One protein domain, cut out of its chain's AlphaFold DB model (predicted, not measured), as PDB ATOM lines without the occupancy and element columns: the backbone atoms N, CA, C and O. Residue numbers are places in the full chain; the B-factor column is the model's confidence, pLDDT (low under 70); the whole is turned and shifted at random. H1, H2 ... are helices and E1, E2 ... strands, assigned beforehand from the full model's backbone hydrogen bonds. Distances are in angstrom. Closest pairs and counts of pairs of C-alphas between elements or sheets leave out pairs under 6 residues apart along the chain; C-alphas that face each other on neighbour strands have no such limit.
ATOM      1  N   ASP A  83     106.973 160.799  95.017       69.31
ATOM      2  CA  ASP A  83     107.464 159.774  94.082       69.31
ATOM      3  C   ASP A  83     106.566 158.532  94.077       69.31
ATOM      4  O   ASP A  83     106.283 157.970  93.023       69.31
ATOM      5  N   LYS A  84     106.002 158.170  95.240       70.50
ATOM      6  CA  LYS A  84     104.992 157.107  95.332       70.50
ATOM      7  C   LYS A  84     103.704 157.486  94.617       70.50
ATOM      8  O   LYS A  84     103.136 156.659  93.916       70.50
ATOM      9  N   LYS A  85     103.237 158.729  94.794       75.75
ATOM     10  CA  LYS A  85     102.053 159.238  94.080       75.75
ATOM     11  C   LYS A  85     102.283 159.205  92.573       75.75
ATOM     12  O   LYS A  85     101.404 158.767  91.843       75.75
ATOM     13  N   ARG A  86     103.462 159.647  92.121       77.69
ATOM     14  CA  ARG A  86     103.834 159.683  90.706       77.69
ATOM     15  C   ARG A  86     103.900 158.284  90.121       77.69
ATOM     16  O   ARG A  86     103.250 158.055  89.112       77.69
ATOM     17  N   LEU A  87     104.606 157.358  90.773       76.69
ATOM     18  CA  LEU A  87     104.674 155.967  90.333       76.69
ATOM     19  C   LEU A  87     103.280 155.341  90.277       76.69
ATOM     20  O   LEU A  87     102.928 154.749  89.269       76.69
ATOM     21  N   TYR A  88     102.466 155.541  91.312       77.19
ATOM     22  CA  TYR A  88     101.098 155.038  91.350       77.19
ATOM     23  C   TYR A  88     100.249 155.565  90.182       77.19
ATOM     24  O   TYR A  88      99.657 154.784  89.445       77.19
ATOM     25  N   LEU A  89     100.203 156.886  89.978       78.50
ATOM     26  CA  LEU A  89      99.414 157.495  88.900       78.50
ATOM     27  C   LEU A  89      99.952 157.128  87.514       78.50
ATOM     28  O   LEU A  89      99.180 156.967  86.568       78.50
ATOM     29  N   PHE A  90     101.270 156.980  87.393       83.06
ATOM     30  CA  PHE A  90     101.909 156.461  86.196       83.06
ATOM     31  C   PHE A  90     101.466 155.019  85.916       83.06
ATOM     32  O   PHE A  90     101.009 154.746  84.809       83.06
ATOM     33  N   SER A  91     101.513 154.128  86.911       79.31
ATOM     34  CA  SER A  91     101.040 152.743  86.795       79.31
ATOM     35  C   SER A  91      99.555 152.667  86.435       79.31
ATOM     36  O   SER A  91      99.197 151.899  85.549       79.31
ATOM     37  N   GLU A  92      98.708 153.504  87.039       78.38
ATOM     38  CA  GLU A  92      97.283 153.619  86.691       78.38
ATOM     39  C   GLU A  92      97.076 154.034  85.235       78.38
ATOM     40  O   GLU A  92      96.256 153.453  84.527       78.38
ATOM     41  N   THR A  93      97.847 155.016  84.767       81.06
ATOM     42  CA  THR A  93      97.771 155.482  83.378       81.06
ATOM     43  C   THR A  93      98.226 154.381  82.421       81.06
ATOM     44  O   THR A  93      97.590 154.146  81.396       81.06
ATOM     45  N   LEU A  94      99.302 153.675  82.769       82.69
ATOM     46  CA  LEU A  94      99.844 152.571  81.985       82.69
ATOM     47  C   LEU A  94      98.839 151.412  81.877       82.69
ATOM     48  O   LEU A  94      98.614 150.905  80.778       82.69
ATOM     49  N   LEU A  95      98.193 151.043  82.989       79.44
ATOM     50  CA  LEU A  95      97.108 150.058  83.046       79.44
ATOM     51  C   LEU A  95      95.918 150.490  82.194       79.44
ATOM     52  O   LEU A  95      95.545 149.781  81.267       79.44
ATOM     53  N   TYR A  96      95.387 151.691  82.433       77.81
ATOM     54  CA  TYR A  96      94.229 152.216  81.711       77.81
ATOM     55  C   TYR A  96      94.438 152.212  80.190       77.81
ATOM     56  O   TYR A  96      93.563 151.794  79.428       77.81
ATOM     57  N   LEU A  97      95.604 152.666  79.724       80.81
ATOM     58  CA  LEU A  97      95.911 152.678  78.296       80.81
ATOM     59  C   LEU A  97      96.148 151.267  77.741       80.81
ATOM     60  O   LEU A  97      95.839 151.019  76.580       80.81
ATOM     61  N   THR A  98      96.653 150.334  78.549       82.38
ATOM     62  CA  THR A  98      96.766 148.920  78.162       82.38
ATOM     63  C   THR A  98      95.379 148.285  78.016       82.38
ATOM     64  O   THR A  98      95.082 147.702  76.976       82.38
ATOM     65  N   ASP A  99      94.493 148.480  78.995       76.62
ATOM     66  CA  ASP A  99      93.133 147.922  79.012       76.62
ATOM     67  C   ASP A  99      92.273 148.460  77.871       76.62
ATOM     68  O   ASP A  99      91.490 147.741  77.249       76.62
ATOM     69  N   THR A 100      92.462 149.736  77.540       76.44
ATOM     70  CA  THR A 100      91.790 150.378  76.407       76.44
ATOM     71  C   THR A 100      92.496 150.129  75.069       76.44
ATOM     72  O   THR A 100      92.103 150.711  74.061       76.44
ATOM     73  N   SER A 101      93.512 149.252  75.031       80.75
ATOM     74  CA  SER A 101      94.294 148.894  73.833       80.75
ATOM     75  C   SER A 101      94.989 150.078  73.141       80.75
ATOM     76  O   SER A 101      95.306 150.020  71.955       80.75
ATOM     77  N   GLN A 102      95.245 151.156  73.881       82.19
ATOM     78  CA  GLN A 102      96.009 152.324  73.434       82.19
ATOM     79  C   GLN A 102      97.525 152.118  73.576       82.19
ATOM     80  O   GLN A 102      98.303 152.795  72.907       82.19
ATOM     81  N   LEU A 103      97.954 151.164  74.409       85.25
ATOM     82  CA  LEU A 103      99.338 150.698  74.503       85.25
ATOM     83  C   LEU A 103      99.427 149.221  74.133       85.25
ATOM     84  O   LEU A 103      98.722 148.384  74.693       85.25
ATOM     85  N   LEU A 104     100.327 148.901  73.201       83.31
ATOM     86  CA  LEU A 104     100.510 147.546  72.695       83.31
ATOM     87  C   LEU A 104     101.880 147.009  73.105       83.31
ATOM     88  O   LEU A 104     102.918 147.431  72.590       83.31
ATOM     89  N   TRP A 105     101.862 146.071  74.047       86.44
ATOM     90  CA  TRP A 105     103.061 145.457  74.599       86.44
ATOM     91  C   TRP A 105     103.612 144.377  73.674       86.44
ATOM     92  O   TRP A 105     102.876 143.526  73.172       86.44
ATOM     93  N   LYS A 106     104.929 144.389  73.477       85.31
ATOM     94  CA  LYS A 106     105.657 143.370  72.722       85.31
ATOM     95  C   LYS A 106     106.525 142.567  73.675       85.31
ATOM     96  O   LYS A 106     107.318 143.140  74.419       85.31
ATOM     97  N   ARG A 107     106.394 141.242  73.625       83.38
ATOM     98  CA  ARG A 107     107.333 140.346  74.296       83.38
ATOM     99  C   ARG A 107     108.685 140.427  73.593       83.38
ATOM    100  O   ARG A 107     108.747 140.404  72.364       83.38
ATOM    101  N   ASN A 108     109.744 140.547  74.378       75.69
ATOM    102  CA  ASN A 108     111.113 140.527  73.913       75.69
ATOM    103  C   ASN A 108     111.908 139.488  74.710       75.69
ATOM    104  O   ASN A 108     112.189 139.673  75.895       75.69
ATOM    105  N   ASP A 109     112.267 138.410  74.018       67.25
ATOM    106  CA  ASP A 109     113.032 137.286  74.561       67.25
ATOM    107  C   ASP A 109     114.556 137.476  74.401       67.25
ATOM    108  O   ASP A 109     115.343 136.604  74.764       67.25
ATOM    109  N   GLN A 110     115.010 138.609  73.845       62.25
ATOM    110  CA  GLN A 110     116.433 138.951  73.829       62.25
ATOM    111  C   GLN A 110     116.868 139.436  75.218       62.25
ATOM    112  O   GLN A 110     116.216 140.303  75.804       62.25
ATOM    113  N   LYS A 111     118.006 138.937  75.728       58.69
ATOM    114  CA  LYS A 111     118.648 139.479  76.939       58.69
ATOM    115  C   LYS A 111     119.059 140.932  76.687       58.69
ATOM    116  O   LYS A 111     120.098 141.205  76.095       58.69
ATOM    117  N   LEU A 112     118.206 141.865  77.103       56.22
ATOM    118  CA  LEU A 112     118.424 143.309  76.970       56.22
ATOM    119  C   LEU A 112     119.358 143.883  78.048       56.22
ATOM    120  O   LEU A 112     119.744 145.045  77.947       56.22
ATOM    121  N   VAL A 113     119.689 143.107  79.082       56.03
ATOM    122  CA  VAL A 113     120.538 143.523  80.205       56.03
ATOM    123  C   VAL A 113     121.641 142.481  80.394       56.03
ATOM    124  O   VAL A 113     121.398 141.287  80.237       56.03
ATOM    125  N   SER A 114     122.853 142.929  80.727       53.16
ATOM    126  CA  SER A 114     123.984 142.073  81.117       53.16
ATOM    127  C   SER A 114     123.875 141.551  82.558       53.16
ATOM    128  O   SER A 114     124.893 141.235  83.164       53.16
ATOM    129  N   GLU A 115     122.675 141.544  83.135       55.09
ATOM    130  CA  GLU A 115     122.415 141.054  84.486       55.09
ATOM    131  C   GLU A 115     122.015 139.581  84.390       55.09
ATOM    132  O   GLU A 115     121.142 139.209  83.601       55.09
ATOM    133  N   ASP A 116     122.686 138.737  85.174       54.62
ATOM    134  CA  ASP A 116     122.500 137.283  85.169       54.62
ATOM    135  C   ASP A 116     121.088 136.854  85.623       54.62
ATOM    136  O   ASP A 116     120.712 135.711  85.410       54.62
ATOM    137  N   GLU A 117     120.278 137.781  86.149       61.00
ATOM    138  CA  GLU A 117     119.001 137.526  86.825       61.00
ATOM    139  C   GLU A 117     117.746 137.841  85.980       61.00
ATOM    140  O   GLU A 117     116.679 138.037  86.550       61.00
ATOM    141  N   VAL A 118     117.822 137.941  84.645       67.44
ATOM    142  CA  VAL A 118     116.664 138.284  83.781       67.44
ATOM    143  C   VAL A 118     116.348 137.171  82.772       67.44
ATOM    144  O   VAL A 118     117.183 136.846  81.923       67.44
ATOM    145  N   VAL A 119     115.108 136.657  82.793       71.50
ATOM    146  CA  VAL A 119     114.625 135.582  81.887       71.50
ATOM    147  C   VAL A 119     113.780 136.066  80.714       71.50
ATOM    148  O   VAL A 119     113.661 135.357  79.715       71.50
ATOM    149  N   GLY A 120     113.213 137.269  80.789       74.75
ATOM    150  CA  GLY A 120     112.335 137.792  79.747       74.75
ATOM    151  C   GLY A 120     111.951 139.248  79.970       74.75
ATOM    152  O   GLY A 120     112.167 139.811  81.047       74.75
ATOM    153  N   SER A 121     111.392 139.888  78.942       79.25
ATOM    154  CA  SER A 121     110.898 141.260  79.067       79.25
ATOM    155  C   SER A 121     109.694 141.559  78.181       79.25
ATOM    156  O   SER A 121     109.510 140.968  77.117       79.25
ATOM    157  N   TYR A 122     108.892 142.533  78.600       84.38
ATOM    158  CA  TYR A 122     107.861 143.165  77.783       84.38
ATOM    159  C   TYR A 122     108.226 144.624  77.591       84.38
ATOM    160  O   TYR A 122     108.582 145.301  78.553       84.38
ATOM    161  N   VAL A 123     108.117 145.110  76.358       86.88
ATOM    162  CA  VAL A 123     108.389 146.503  76.014       86.88
ATOM    163  C   VAL A 123     107.181 147.138  75.348       86.88
ATOM    164  O   VAL A 123     106.537 146.538  74.484       86.88
ATOM    165  N   VAL A 124     106.908 148.382  75.713       88.50
ATOM    166  CA  VAL A 124     106.080 149.282  74.917       88.50
ATOM    167  C   VAL A 124     106.899 150.519  74.568       88.50
ATOM    168  O   VAL A 124     107.576 151.089  75.419       88.50
ATOM    169  N   GLN A 125     106.859 150.907  73.296       86.12
ATOM    170  CA  GLN A 125     107.518 152.108  72.799       86.12
ATOM    171  C   GLN A 125     106.469 153.201  72.613       86.12
ATOM    172  O   GLN A 125     105.427 152.975  71.998       86.12
ATOM    173  N   TYR A 126     106.758 154.384  73.136       80.69
ATOM    174  CA  TYR A 126     105.888 155.545  73.131       80.69
ATOM    175  C   TYR A 126     106.570 156.711  72.411       80.69
ATOM    176  O   TYR A 126     107.695 157.102  72.736       80.69
ATOM    177  N   ASN A 127     105.899 157.226  71.377       76.69
ATOM    178  CA  ASN A 127     106.338 158.348  70.538       76.69
ATOM    179  C   ASN A 127     107.777 158.248  70.002       76.69
ATOM    180  O   ASN A 127     108.400 159.254  69.685       76.69
ATOM    181  N   ASN A 128     108.309 157.029  69.872       76.25
ATOM    182  CA  ASN A 128     109.691 156.730  69.479       76.25
ATOM    183  C   ASN A 128     110.788 157.360  70.364       76.25
ATOM    184  O   ASN A 128     111.963 157.297  70.006       76.25
ATOM    185  N   GLU A 129     110.432 157.942  71.509       73.31
ATOM    186  CA  GLU A 129     111.371 158.619  72.413       73.31
ATOM    187  C   GLU A 129     111.474 157.946  73.777       73.31
ATOM    188  O   GLU A 129     112.521 158.038  74.419       73.31
ATOM    189  N   ILE A 130     110.398 157.286  74.207       83.81
ATOM    190  CA  ILE A 130     110.286 156.671  75.524       83.81
ATOM    191  C   ILE A 130     109.937 155.200  75.336       83.81
ATOM    192  O   ILE A 130     109.071 154.862  74.530       83.81
ATOM    193  N   SER A 131     110.579 154.327  76.097       88.69
ATOM    194  CA  SER A 131     110.241 152.909  76.150       88.69
ATOM    195  C   SER A 131     110.037 152.488  77.599       88.69
ATOM    196  O   SER A 131     110.858 152.785  78.468       88.69
ATOM    197  N   PHE A 132     108.950 151.774  77.865       89.31
ATOM    198  CA  PHE A 132     108.696 151.161  79.166       89.31
ATOM    199  C   PHE A 132     108.977 149.672  79.070       89.31
ATOM    200  O   PHE A 132     108.474 149.009  78.163       89.31
ATOM    201  N   TYR A 133     109.773 149.160  80.005       87.50
ATOM    202  CA  TYR A 133     110.128 147.751  80.076       87.50
ATOM    203  C   TYR A 133     109.656 147.152  81.388       87.50
ATOM    204  O   TYR A 133     109.864 147.730  82.452       87.50
ATOM    205  N   ILE A 134     109.091 145.959  81.309       84.44
ATOM    206  CA  ILE A 134     108.837 145.103  82.461       84.44
ATOM    207  C   ILE A 134     109.702 143.868  82.282       84.44
ATOM    208  O   ILE A 134     109.565 143.170  81.279       84.44
ATOM    209  N   PHE A 135     110.602 143.624  83.226       79.31
ATOM    210  CA  PHE A 135     111.511 142.486  83.213       79.31
ATOM    211  C   PHE A 135     111.052 141.409  84.184       79.31
ATOM    212  O   PHE A 135     110.728 141.715  85.330       79.31
ATOM    213  N   GLU A 136     111.055 140.166  83.710       78.38
ATOM    214  CA  GLU A 136     110.919 138.951  84.512       78.38
ATOM    215  C   GLU A 136     112.285 138.621  85.128       78.38
ATOM    216  O   GLU A 136     113.265 138.462  84.393       78.38
ATOM    217  N   LEU A 137     112.361 138.549  86.460       75.25
ATOM    218  CA  LEU A 137     113.596 138.203  87.173       75.25
ATOM    219  C   LEU A 137     113.802 136.669  87.221       75.25
ATOM    220  O   LEU A 137     112.890 135.916  86.898       75.25
ATOM    221  N   GLU A 138     114.978 136.170  87.605       67.38
ATOM    222  CA  GLU A 138     115.225 134.748  87.906       67.38
ATOM    223  C   GLU A 138     114.964 134.442  89.388       67.38
ATOM    224  O   GLU A 138     115.254 135.253  90.267       67.38
ATOM    225  N   SER A 139     114.414 133.259  89.693       61.44
ATOM    226  CA  SER A 139     114.223 132.806  91.078       61.44
ATOM    227  C   SER A 139     115.408 131.959  91.548       61.44
ATOM    228  O   SER A 139     115.749 130.971  90.900       61.44
ATOM    229  N   VAL A 140     115.965 132.260  92.725       55.47
ATOM    230  CA  VAL A 140     117.005 131.423  93.365       55.47
ATOM    231  C   VAL A 140     116.411 130.168  94.033       55.47
ATOM    232  O   VAL A 140     117.084 129.149  94.142       55.47
ATOM    233  N   ASN A 141     115.139 130.217  94.438       51.09
ATOM    234  CA  ASN A 141     114.379 129.108  95.027       51.09
ATOM    235  C   ASN A 141     113.062 128.982  94.249       51.09
ATOM    236  O   ASN A 141     112.515 130.019  93.911       51.09
ATOM    237  N   GLU A 142     112.561 127.767  93.994       53.12
ATOM    238  CA  GLU A 142     111.443 127.382  93.092       53.12
ATOM    239  C   GLU A 142     110.075 128.118  93.241       53.12
ATOM    240  O   GLU A 142     109.076 127.705  92.651       53.12
ATOM    241  N   GLU A 143     109.986 129.215  93.994       54.06
ATOM    242  CA  GLU A 143     108.858 130.145  93.998       54.06
ATOM    243  C   GLU A 143     109.031 131.221  92.909       54.06
ATOM    244  O   GLU A 143     110.098 131.808  92.745       54.06
ATOM    245  N   CYS A 144     107.958 131.460  92.147       53.44
ATOM    246  CA  CYS A 144     107.946 132.299  90.946       53.44
ATOM    247  C   CYS A 144     108.667 133.655  91.118       53.44
ATOM    248  O   CYS A 144     108.479 134.325  92.138       53.44
ATOM    249  N   PRO A 145     109.427 134.093  90.100       61.84
ATOM    250  CA  PRO A 145     110.280 135.265  90.196       61.84
ATOM    251  C   PRO A 145     109.514 136.587  90.310       61.84
ATOM    252  O   PRO A 145     108.364 136.712  89.889       61.84
ATOM    253  N   GLY A 146     110.187 137.591  90.874       72.31
ATOM    254  CA  GLY A 146     109.720 138.972  90.878       72.31
ATOM    255  C   GLY A 146     109.835 139.658  89.512       72.31
ATOM    256  O   GLY A 146     110.328 139.090  88.540       72.31
ATOM    257  N   TYR A 147     109.408 140.916  89.453       77.06
ATOM    258  CA  TYR A 147     109.459 141.755  88.259       77.06
ATOM    259  C   TYR A 147     110.136 143.087  88.548       77.06
ATOM    260  O   TYR A 147     110.039 143.604  89.661       77.06
ATOM    261  N   SER A 148     110.759 143.690  87.536       79.00
ATOM    262  CA  SER A 148     111.234 145.073  87.625       79.00
ATOM    263  C   SER A 148     110.707 145.953  86.492       79.00
ATOM    264  O   SER A 148     110.680 145.551  85.330       79.00
ATOM    265  N   LEU A 149     110.268 147.165  86.836       84.75
ATOM    266  CA  LEU A 149     109.808 148.186  85.895       84.75
ATOM    267  C   LEU A 149     110.963 149.128  85.583       84.75
ATOM    268  O   LEU A 149     111.551 149.706  86.493       84.75
ATOM    269  N   TRP A 150     111.252 149.318  84.303       87.75
ATOM    270  CA  TRP A 150     112.284 150.230  83.833       87.75
ATOM    271  C   TRP A 150     111.714 151.220  82.829       87.75
ATOM    272  O   TRP A 150     110.838 150.896  82.025       87.75
ATOM    273  N   VAL A 151     112.265 152.426  82.850       87.62
ATOM    274  CA  VAL A 151     111.950 153.491  81.900       87.62
ATOM    275  C   VAL A 151     113.220 153.813  81.129       87.62
ATOM    276  O   VAL A 151     114.275 154.037  81.721       87.62
ATOM    277  N   GLU A 152     113.129 153.817  79.807       86.19
ATOM    278  CA  GLU A 152     114.184 154.276  78.915       86.19
ATOM    279  C   GLU A 152     113.713 155.521  78.185       86.19
ATOM    280  O   GLU A 152     112.600 155.574  77.663       86.19
ATOM    281  N   ASN A 153     114.581 156.515  78.132       80.62
ATOM    282  CA  ASN A 153     114.446 157.651  77.239       80.62
ATOM    283  C   ASN A 153     115.704 157.751  76.363       80.62
ATOM    284  O   ASN A 153     116.573 156.880  76.390       80.62
ATOM    285  N   ARG A 154     115.841 158.846  75.609       72.62
ATOM    286  CA  ARG A 154     117.028 159.106  74.773       72.62
ATOM    287  C   ARG A 154     118.357 159.165  75.540       72.62
ATOM    288  O   ARG A 154     119.409 159.128  74.909       72.62
ATOM    289  N   GLU A 155     118.328 159.331  76.859       67.12
ATOM    290  CA  GLU A 155     119.512 159.558  77.683       67.12
ATOM    291  C   GLU A 155     120.058 158.285  78.324       67.12
ATOM    292  O   GLU A 155     121.280 158.093  78.360       67.12
ATOM    293  N   LYS A 156     119.166 157.468  78.894       74.06
ATOM    294  CA  LYS A 156     119.493 156.221  79.587       74.06
ATOM    295  C   LYS A 156     118.248 155.385  79.876       74.06
ATOM    296  O   LYS A 156     117.112 155.852  79.793       74.06
ATOM    297  N   LYS A 157     118.511 154.154  80.300       83.31
ATOM    298  CA  LYS A 157     117.544 153.211  80.853       83.31
ATOM    299  C   LYS A 157     117.731 153.109  82.370       83.31
ATOM    300  O   LYS A 157     118.853 152.903  82.827       83.31
ATOM    301  N   THR A 158     116.646 153.247  83.132       82.25
ATOM    302  CA  THR A 158     116.651 153.328  84.604       82.25
ATOM    303  C   THR A 158     115.653 152.344  85.216       82.25
ATOM    304  O   THR A 158     114.508 152.282  84.765       82.25
ATOM    305  N   ASN A 159     116.068 151.608  86.253       83.56
ATOM    306  CA  ASN A 159     115.188 150.770  87.073       83.56
ATOM    307  C   ASN A 159     114.362 151.664  87.997       83.56
ATOM    308  O   ASN A 159     114.935 152.434  88.763       83.56
ATOM    309  N   VAL A 160     113.039 151.568  87.903       83.56
ATOM    310  CA  VAL A 160     112.097 152.414  88.641       83.56
ATOM    311  C   VAL A 160     111.495 151.709  89.850       83.56
ATOM    312  O   VAL A 160     111.258 152.350  90.876       83.56
ATOM    313  N   ALA A 161     111.221 150.411  89.738       78.81
ATOM    314  CA  ALA A 161     110.621 149.633  90.813       78.81
ATOM    315  C   ALA A 161     110.927 148.140  90.671       78.81
ATOM    316  O   ALA A 161     110.978 147.620  89.557       78.81
ATOM    317  N   ILE A 162     111.027 147.447  91.808       76.56
ATOM    318  CA  ILE A 162     111.141 145.983  91.897       76.56
ATOM    319  C   ILE A 162     109.965 145.433  92.719       76.56
ATOM    320  O   ILE A 162     109.612 145.978  93.768       76.56
ATOM    321  N   VAL A 163     109.351 144.350  92.238       70.69
ATOM    322  CA  VAL A 163     108.189 143.675  92.832       70.69
ATOM    323  C   VAL A 163     108.499 142.197  93.017       70.69
ATOM    324  O   VAL A 163     108.563 141.454  92.046       70.69
ATOM    325  N   ASN A 164     108.613 141.745  94.262       66.50
ATOM    326  CA  ASN A 164     108.824 140.334  94.585       66.50
ATOM    327  C   ASN A 164     107.471 139.693  94.895       66.50
ATOM    328  O   ASN A 164     106.950 139.856  95.999       66.50
ATOM    329  N   SER A 165     106.842 139.051  93.910       58.66
ATOM    330  CA  SER A 165     105.507 138.485  94.103       58.66
ATOM    331  C   SER A 165     105.225 137.325  93.139       58.66
ATOM    332  O   SER A 165     105.409 137.498  91.937       58.66
ATOM    333  N   PRO A 166     104.726 136.170  93.622       53.81
ATOM    334  CA  PRO A 166     104.488 135.002  92.779       53.81
ATOM    335  C   PRO A 166     103.210 135.172  91.947       53.81
ATOM    336  O   PRO A 166     102.110 135.162  92.504       53.81
ATOM    337  N   GLY A 167     103.316 135.366  90.633       53.34
ATOM    338  CA  GLY A 167     102.139 135.433  89.754       53.34
ATOM    339  C   GLY A 167     102.471 135.723  88.283       53.34
ATOM    340  O   GLY A 167     103.368 136.530  88.030       53.34
ATOM    341  N   PRO A 168     101.785 135.093  87.308       60.00
ATOM    342  CA  PRO A 168     101.945 135.385  85.886       60.00
ATOM    343  C   PRO A 168     100.779 136.208  85.296       60.00
ATOM    344  O   PRO A 168      99.718 136.327  85.887       60.00
ATOM    345  N   ALA A 169     100.983 136.682  84.062       55.41
ATOM    346  CA  ALA A 169     100.191 137.626  83.255       55.41
ATOM    347  C   ALA A 169     100.577 139.098  83.460       55.41
ATOM    348  O   ALA A 169     100.519 139.635  84.560       55.41
ATOM    349  N   LEU A 170     100.912 139.774  82.353       57.78
ATOM    350  CA  LEU A 170     101.301 141.192  82.298       57.78
ATOM    351  C   LEU A 170     100.369 142.113  83.093       57.78
ATOM    352  O   LEU A 170     100.822 143.035  83.764       57.78
ATOM    353  N   TYR A 171      99.072 141.828  83.044       60.28
ATOM    354  CA  TYR A 171      98.057 142.563  83.784       60.28
ATOM    355  C   TYR A 171      98.196 142.393  85.303       60.28
ATOM    356  O   TYR A 171      98.136 143.364  86.053       60.28
ATOM    357  N   GLU A 172      98.455 141.170  85.765       61.56
ATOM    358  CA  GLU A 172      98.698 140.897  87.176       61.56
ATOM    359  C   GLU A 172      99.998 141.569  87.642       61.56
ATOM    360  O   GLU A 172     100.013 142.165  88.718       61.56
ATOM    361  N   ILE A 173     101.034 141.608  86.791       62.50
ATOM    362  CA  ILE A 173     102.285 142.347  87.045       62.50
ATOM    363  C   ILE A 173     102.017 143.841  87.230       62.50
ATOM    364  O   ILE A 173     102.473 144.436  88.203       62.50
ATOM    365  N   LEU A 174     101.265 144.452  86.312       65.12
ATOM    366  CA  LEU A 174     100.925 145.870  86.376       65.12
ATOM    367  C   LEU A 174     100.062 146.199  87.608       65.12
ATOM    368  O   LEU A 174     100.327 147.191  88.289       65.12
ATOM    369  N   SER A 175      99.096 145.342  87.959       63.56
ATOM    370  CA  SER A 175      98.290 145.505  89.182       63.56
ATOM    371  C   SER A 175      99.119 145.329  90.466       63.56
ATOM    372  O   SER A 175      98.891 146.001  91.469       63.56
ATOM    373  N   ARG A 176     100.148 144.478  90.444       64.06
ATOM    374  CA  ARG A 176     101.031 144.255  91.597       64.06
ATOM    375  C   ARG A 176     102.114 145.323  91.717       64.06
ATOM    376  O   ARG A 176     102.485 145.672  92.834       64.06
ATOM    377  N   LEU A 177     102.581 145.899  90.605       63.06
ATOM    378  CA  LEU A 177     103.369 147.139  90.600       63.06
ATOM    379  C   LEU A 177     102.605 148.251  91.317       63.06
ATOM    380  O   LEU A 177     103.166 148.945  92.163       63.06
ATOM    381  N   TYR A 178     101.310 148.347  91.036       60.62
ATOM    382  CA  TYR A 178     100.390 149.257  91.695       60.62
ATOM    383  C   TYR A 178     100.276 149.019  93.214       60.62
ATOM    384  O   TYR A 178     100.415 149.968  93.992       60.62
ATOM    385  N   GLU A 179     100.098 147.773  93.664       62.19
ATOM    386  CA  GLU A 179     100.003 147.455  95.100       62.19
ATOM    387  C   GLU A 179     101.348 147.661  95.824       62.19
ATOM    388  O   GLU A 179     101.407 148.241  96.915       62.19
ATOM    389  N   SER A 180     102.447 147.242  95.189       58.84
ATOM    390  CA  SER A 180     103.809 147.337  95.724       58.84
ATOM    391  C   SER A 180     104.293 148.783  95.831       58.84
ATOM    392  O   SER A 180     104.885 149.145  96.845       58.84
ATOM    393  N   ALA A 181     103.978 149.657  94.865       55.38
ATOM    394  CA  ALA A 181     104.329 151.083  94.926       55.38
ATOM    395  C   ALA A 181     103.763 151.778  96.183       55.38
ATOM    396  O   ALA A 181     104.378 152.691  96.747       55.38
ATOM    397  N   GLY A 182     102.598 151.327  96.662       53.47
ATOM    398  CA  GLY A 182     102.036 151.764  97.938       53.47
ATOM    399  C   GLY A 182     102.803 151.217  99.148       53.47
ATOM    400  O   GLY A 182     103.155 151.984 100.056       53.47
ATOM    401  N   ALA A 183     103.076 149.909  99.155       56.19
ATOM    402  CA  ALA A 183     103.603 149.163 100.301       56.19
ATOM    403  C   ALA A 183     105.128 149.279 100.514       56.19
ATOM    404  O   ALA A 183     105.573 149.380 101.657       56.19
ATOM    405  N   SER A 184     105.923 149.338  99.445       55.31
ATOM    406  CA  SER A 184     107.385 149.177  99.479       55.31
ATOM    407  C   SER A 184     108.092 150.498  99.173       55.31
ATOM    408  O   SER A 184     108.491 150.774  98.049       55.31
ATOM    409  N   ALA A 185     108.221 151.364 100.186       50.44
ATOM    410  CA  ALA A 185     108.865 152.674 100.022       50.44
ATOM    411  C   ALA A 185     110.327 152.592  99.567       50.44
ATOM    412  O   ALA A 185     110.778 153.470  98.838       50.44
ATOM    413  N   ASP A 186     111.027 151.546  99.996       56.38
ATOM    414  CA  ASP A 186     112.476 151.426  99.846       56.38
ATOM    415  C   ASP A 186     112.892 150.861  98.478       56.38
ATOM    416  O   ASP A 186     114.081 150.785  98.185       56.38
ATOM    417  N   THR A 187     111.929 150.459  97.637       63.41
ATOM    418  CA  THR A 187     112.192 149.823  96.334       63.41
ATOM    419  C   THR A 187     111.860 150.711  95.135       63.41
ATOM    420  O   THR A 187     111.981 150.257  93.997       63.41
ATOM    421  N   VAL A 188     111.433 151.958  95.368       66.62
ATOM    422  CA  VAL A 188     111.091 152.922  94.312       66.62
ATOM    423  C   VAL A 188     112.268 153.856  94.058       66.62
ATOM    424  O   VAL A 188     112.648 154.637  94.930       66.62
ATOM    425  N   PHE A 189     112.803 153.822  92.839       72.06
ATOM    426  CA  PHE A 189     113.962 154.611  92.427       72.06
ATOM    427  C   PHE A 189     113.642 155.404  91.160       72.06
ATOM    428  O   PHE A 189     113.788 154.920  90.046       72.06
ATOM    429  N   ILE A 190     113.210 156.657  91.303       72.06
ATOM    430  CA  ILE A 190     112.959 157.528  90.148       72.06
ATOM    431  C   ILE A 190     114.086 158.551  90.068       72.06
ATOM    432  O   ILE A 190     114.089 159.541  90.797       72.06
ATOM    433  N   ASP A 191     115.057 158.316  89.189       72.06
ATOM    434  CA  ASP A 191     116.005 159.373  88.839       72.06
ATOM    435  C   ASP A 191     115.355 160.422  87.921       72.06
ATOM    436  O   ASP A 191     114.291 160.195  87.354       72.06
ATOM    437  N   GLU A 192     115.993 161.580  87.742       69.44
ATOM    438  CA  GLU A 192     115.406 162.685  86.968       69.44
ATOM    439  C   GLU A 192     115.113 162.344  85.496       69.44
ATOM    440  O   GLU A 192     114.206 162.903  84.886       69.44
ATOM    441  N   SER A 193     115.884 161.435  84.903       68.81
ATOM    442  CA  SER A 193     115.703 161.031  83.509       68.81
ATOM    443  C   SER A 193     114.410 160.220  83.369       68.81
ATOM    444  O   SER A 193     113.559 160.525  82.525       68.81
ATOM    445  N   ALA A 194     114.225 159.249  84.269       76.56
ATOM    446  CA  ALA A 194     112.988 158.487  84.395       76.56
ATOM    447  C   ALA A 194     111.808 159.385  84.790       76.56
ATOM    448  O   ALA A 194     110.727 159.262  84.223       76.56
ATOM    449  N   ASP A 195     112.020 160.330  85.707       76.81
ATOM    450  CA  ASP A 195     111.006 161.288  86.141       76.81
ATOM    451  C   ASP A 195     110.512 162.168  84.986       76.81
ATOM    452  O   ASP A 195     109.308 162.300  84.772       76.81
ATOM    453  N   SER A 196     111.436 162.723  84.201       72.38
ATOM    454  CA  SER A 196     111.135 163.516  83.009       72.38
ATOM    455  C   SER A 196     110.350 162.699  81.980       72.38
ATOM    456  O   SER A 196     109.309 163.145  81.502       72.38
ATOM    457  N   ALA A 197     110.781 161.465  81.699       75.94
ATOM    458  CA  ALA A 197     110.087 160.576  80.770       75.94
ATOM    459  C   ALA A 197     108.663 160.241  81.246       75.94
ATOM    460  O   ALA A 197     107.708 160.360  80.477       75.94
ATOM    461  N   ILE A 198     108.500 159.897  82.529       82.69
ATOM    462  CA  ILE A 198     107.189 159.649  83.139       82.69
ATOM    463  C   ILE A 198     106.309 160.895  83.017       82.69
ATOM    464  O   ILE A 198     105.145 160.784  82.646       82.69
ATOM    465  N   ARG A 199     106.843 162.093  83.265       76.56
ATOM    466  CA  ARG A 199     106.077 163.342  83.158       76.56
ATOM    467  C   ARG A 199     105.673 163.686  81.741       76.56
ATOM    468  O   ARG A 199     104.534 164.098  81.558       76.56
ATOM    469  N   CYS A 200     106.564 163.529  80.766       76.00
ATOM    470  CA  CYS A 200     106.226 163.730  79.359       76.00
ATOM    471  C   CYS A 200     105.085 162.792  78.959       76.00
ATOM    472  O   CYS A 200     104.051 163.255  78.484       76.00
ATOM    473  N   PHE A 201     105.219 161.502  79.280       82.94
ATOM    474  CA  PHE A 201     104.166 160.516  79.056       82.94
ATOM    475  C   PHE A 201     102.850 160.901  79.747       82.94
ATOM    476  O   PHE A 201     101.791 160.904  79.121       82.94
ATOM    477  N   MET A 202     102.892 161.266  81.027       82.75
ATOM    478  CA  MET A 202     101.699 161.651  81.777       82.75
ATOM    479  C   MET A 202     101.048 162.925  81.215       82.75
ATOM    480  O   MET A 202      99.825 162.981  81.089       82.75
ATOM    481  N   ALA A 203     101.839 163.926  80.821       75.44
ATOM    482  CA  ALA A 203     101.345 165.178  80.258       75.44
ATOM    483  C   ALA A 203     100.658 164.987  78.903       75.44
ATOM    484  O   ALA A 203      99.574 165.528  78.689       75.44
ATOM    485  N   GLU A 204     101.243 164.180  78.021       74.25
ATOM    486  CA  GLU A 204     100.665 163.868  76.710       74.25
ATOM    487  C   GLU A 204      99.359 163.071  76.824       74.25
ATOM    488  O   GLU A 204      98.457 163.236  76.005       74.25
ATOM    489  N   ASN A 205      99.203 162.292  77.898       77.56
ATOM    490  CA  ASN A 205      97.970 161.569  78.210       77.56
ATOM    491  C   ASN A 205      96.984 162.370  79.088       77.56
ATOM    492  O   ASN A 205      96.003 161.820  79.595       77.56
ATOM    493  N   GLY A 206      97.217 163.676  79.271       71.19
ATOM    494  CA  GLY A 206      96.323 164.576  80.008       71.19
ATOM    495  C   GLY A 206      96.299 164.353  81.525       71.19
ATOM    496  O   GLY A 206      95.414 164.868  82.208       71.19
TER     497      GLY A 206
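AT A GLANCE: This is residues 83 to 206 of the 304 residues of an uncharacterized protein of bioreactor metagenome (UniProt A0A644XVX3). A strongly twisted sheet of five strands, E1 to E5, forms a wall with three helices gathered over it. H2 crosses over E4 and E5, H3 crosses over E3 and E4, and H1 packs side by side with H2, running the opposite way. The printed part has 124 residues, with three named helices and five named strands in the order H1 E1 E2 E3 E4 E5 H2 H3; the sheet, in the order E1, E2, E3, E4, E5, is antiparallel throughout, and the class is mixed, helices and strands. The whole is compact, with a radius of gyration of the C-alphas of 13.6 A and spans of 42 by 31 by 29 A.

IN THESE COORDINATES: H1, residues 83 to 99, begins at C-alpha 83 (107.464, 159.774, 94.082) and is 23.9 A long. E1 is residues 106 to 108, 6.3 A. E2, residues 118 to 126, is 23.0 A long, and E3, residues 130 to 137, 22.1 A. E4 is residues 147 to 152, 16.3 A, and E5 residues 157 to 163, 17.9 A. H2, residues 170 to 183, is 19.8 A long. H3, residues 192 to 204, is 18.0 A long and ends at C-alpha 204 (100.665, 163.868, 76.710).

HOW THE PARTS SIT: The strands form a meander, each the antiparallel neighbour of the one before, and each such pair is a hairpin. E1 and E2 have N 108 and O 121 at 2.8 A; E2 and E3 have N 126 and O 130 at 2.7 A; E3 and E4 have N 150 and O 133 at 2.8 A; E4 and E5 have N 149 and O 161 at 2.8 A, these pairs being within hydrogen-bond range. H2 and H3 are on one face of the sheet, making two layers, helices over a sheet. H2 has a height over the sheet of 9.0 A and runs across the strands, at 85 degrees to E4 on the local plane; its closest C-alphas to E5 are those of Leu 177 and Val 163, 6.3 A. H3 has a height of 9.4 A and only just runs across, at 62 degrees to E3 on the local plane; the C-alphas of Ala 194 and Val 151 in E4 are its closest to that strand, 5.7 A. H1 only grazes the sheet, with residues 87 to 98. H1 and H2 touch, closest at the C-alphas of Tyr 88 and Tyr 178, 5.8 A, at a shallow tilt of 18 degrees, opposite ways. H1, with residues 90 to 93 alone, and H3 only just touch, with 3 pairs of C-alphas within 8 A, the closest those of Phe 90 and Met 202, 6.8 A. H2 and H3 are apart. Each O i to N i+4 pair is within hydrogen-bond range in H1 and H3, and 9 of 10 in H2.

THE WHOLE: The two C-alphas farthest apart are those of Asn 141 and Gly 206, 42.5 A. The printed part has no cut and no long link. The mean pLDDT of the printed part is 72.0; 47 residues are under 70, among them 109 to 118, 138 to 145 and 164 to 188.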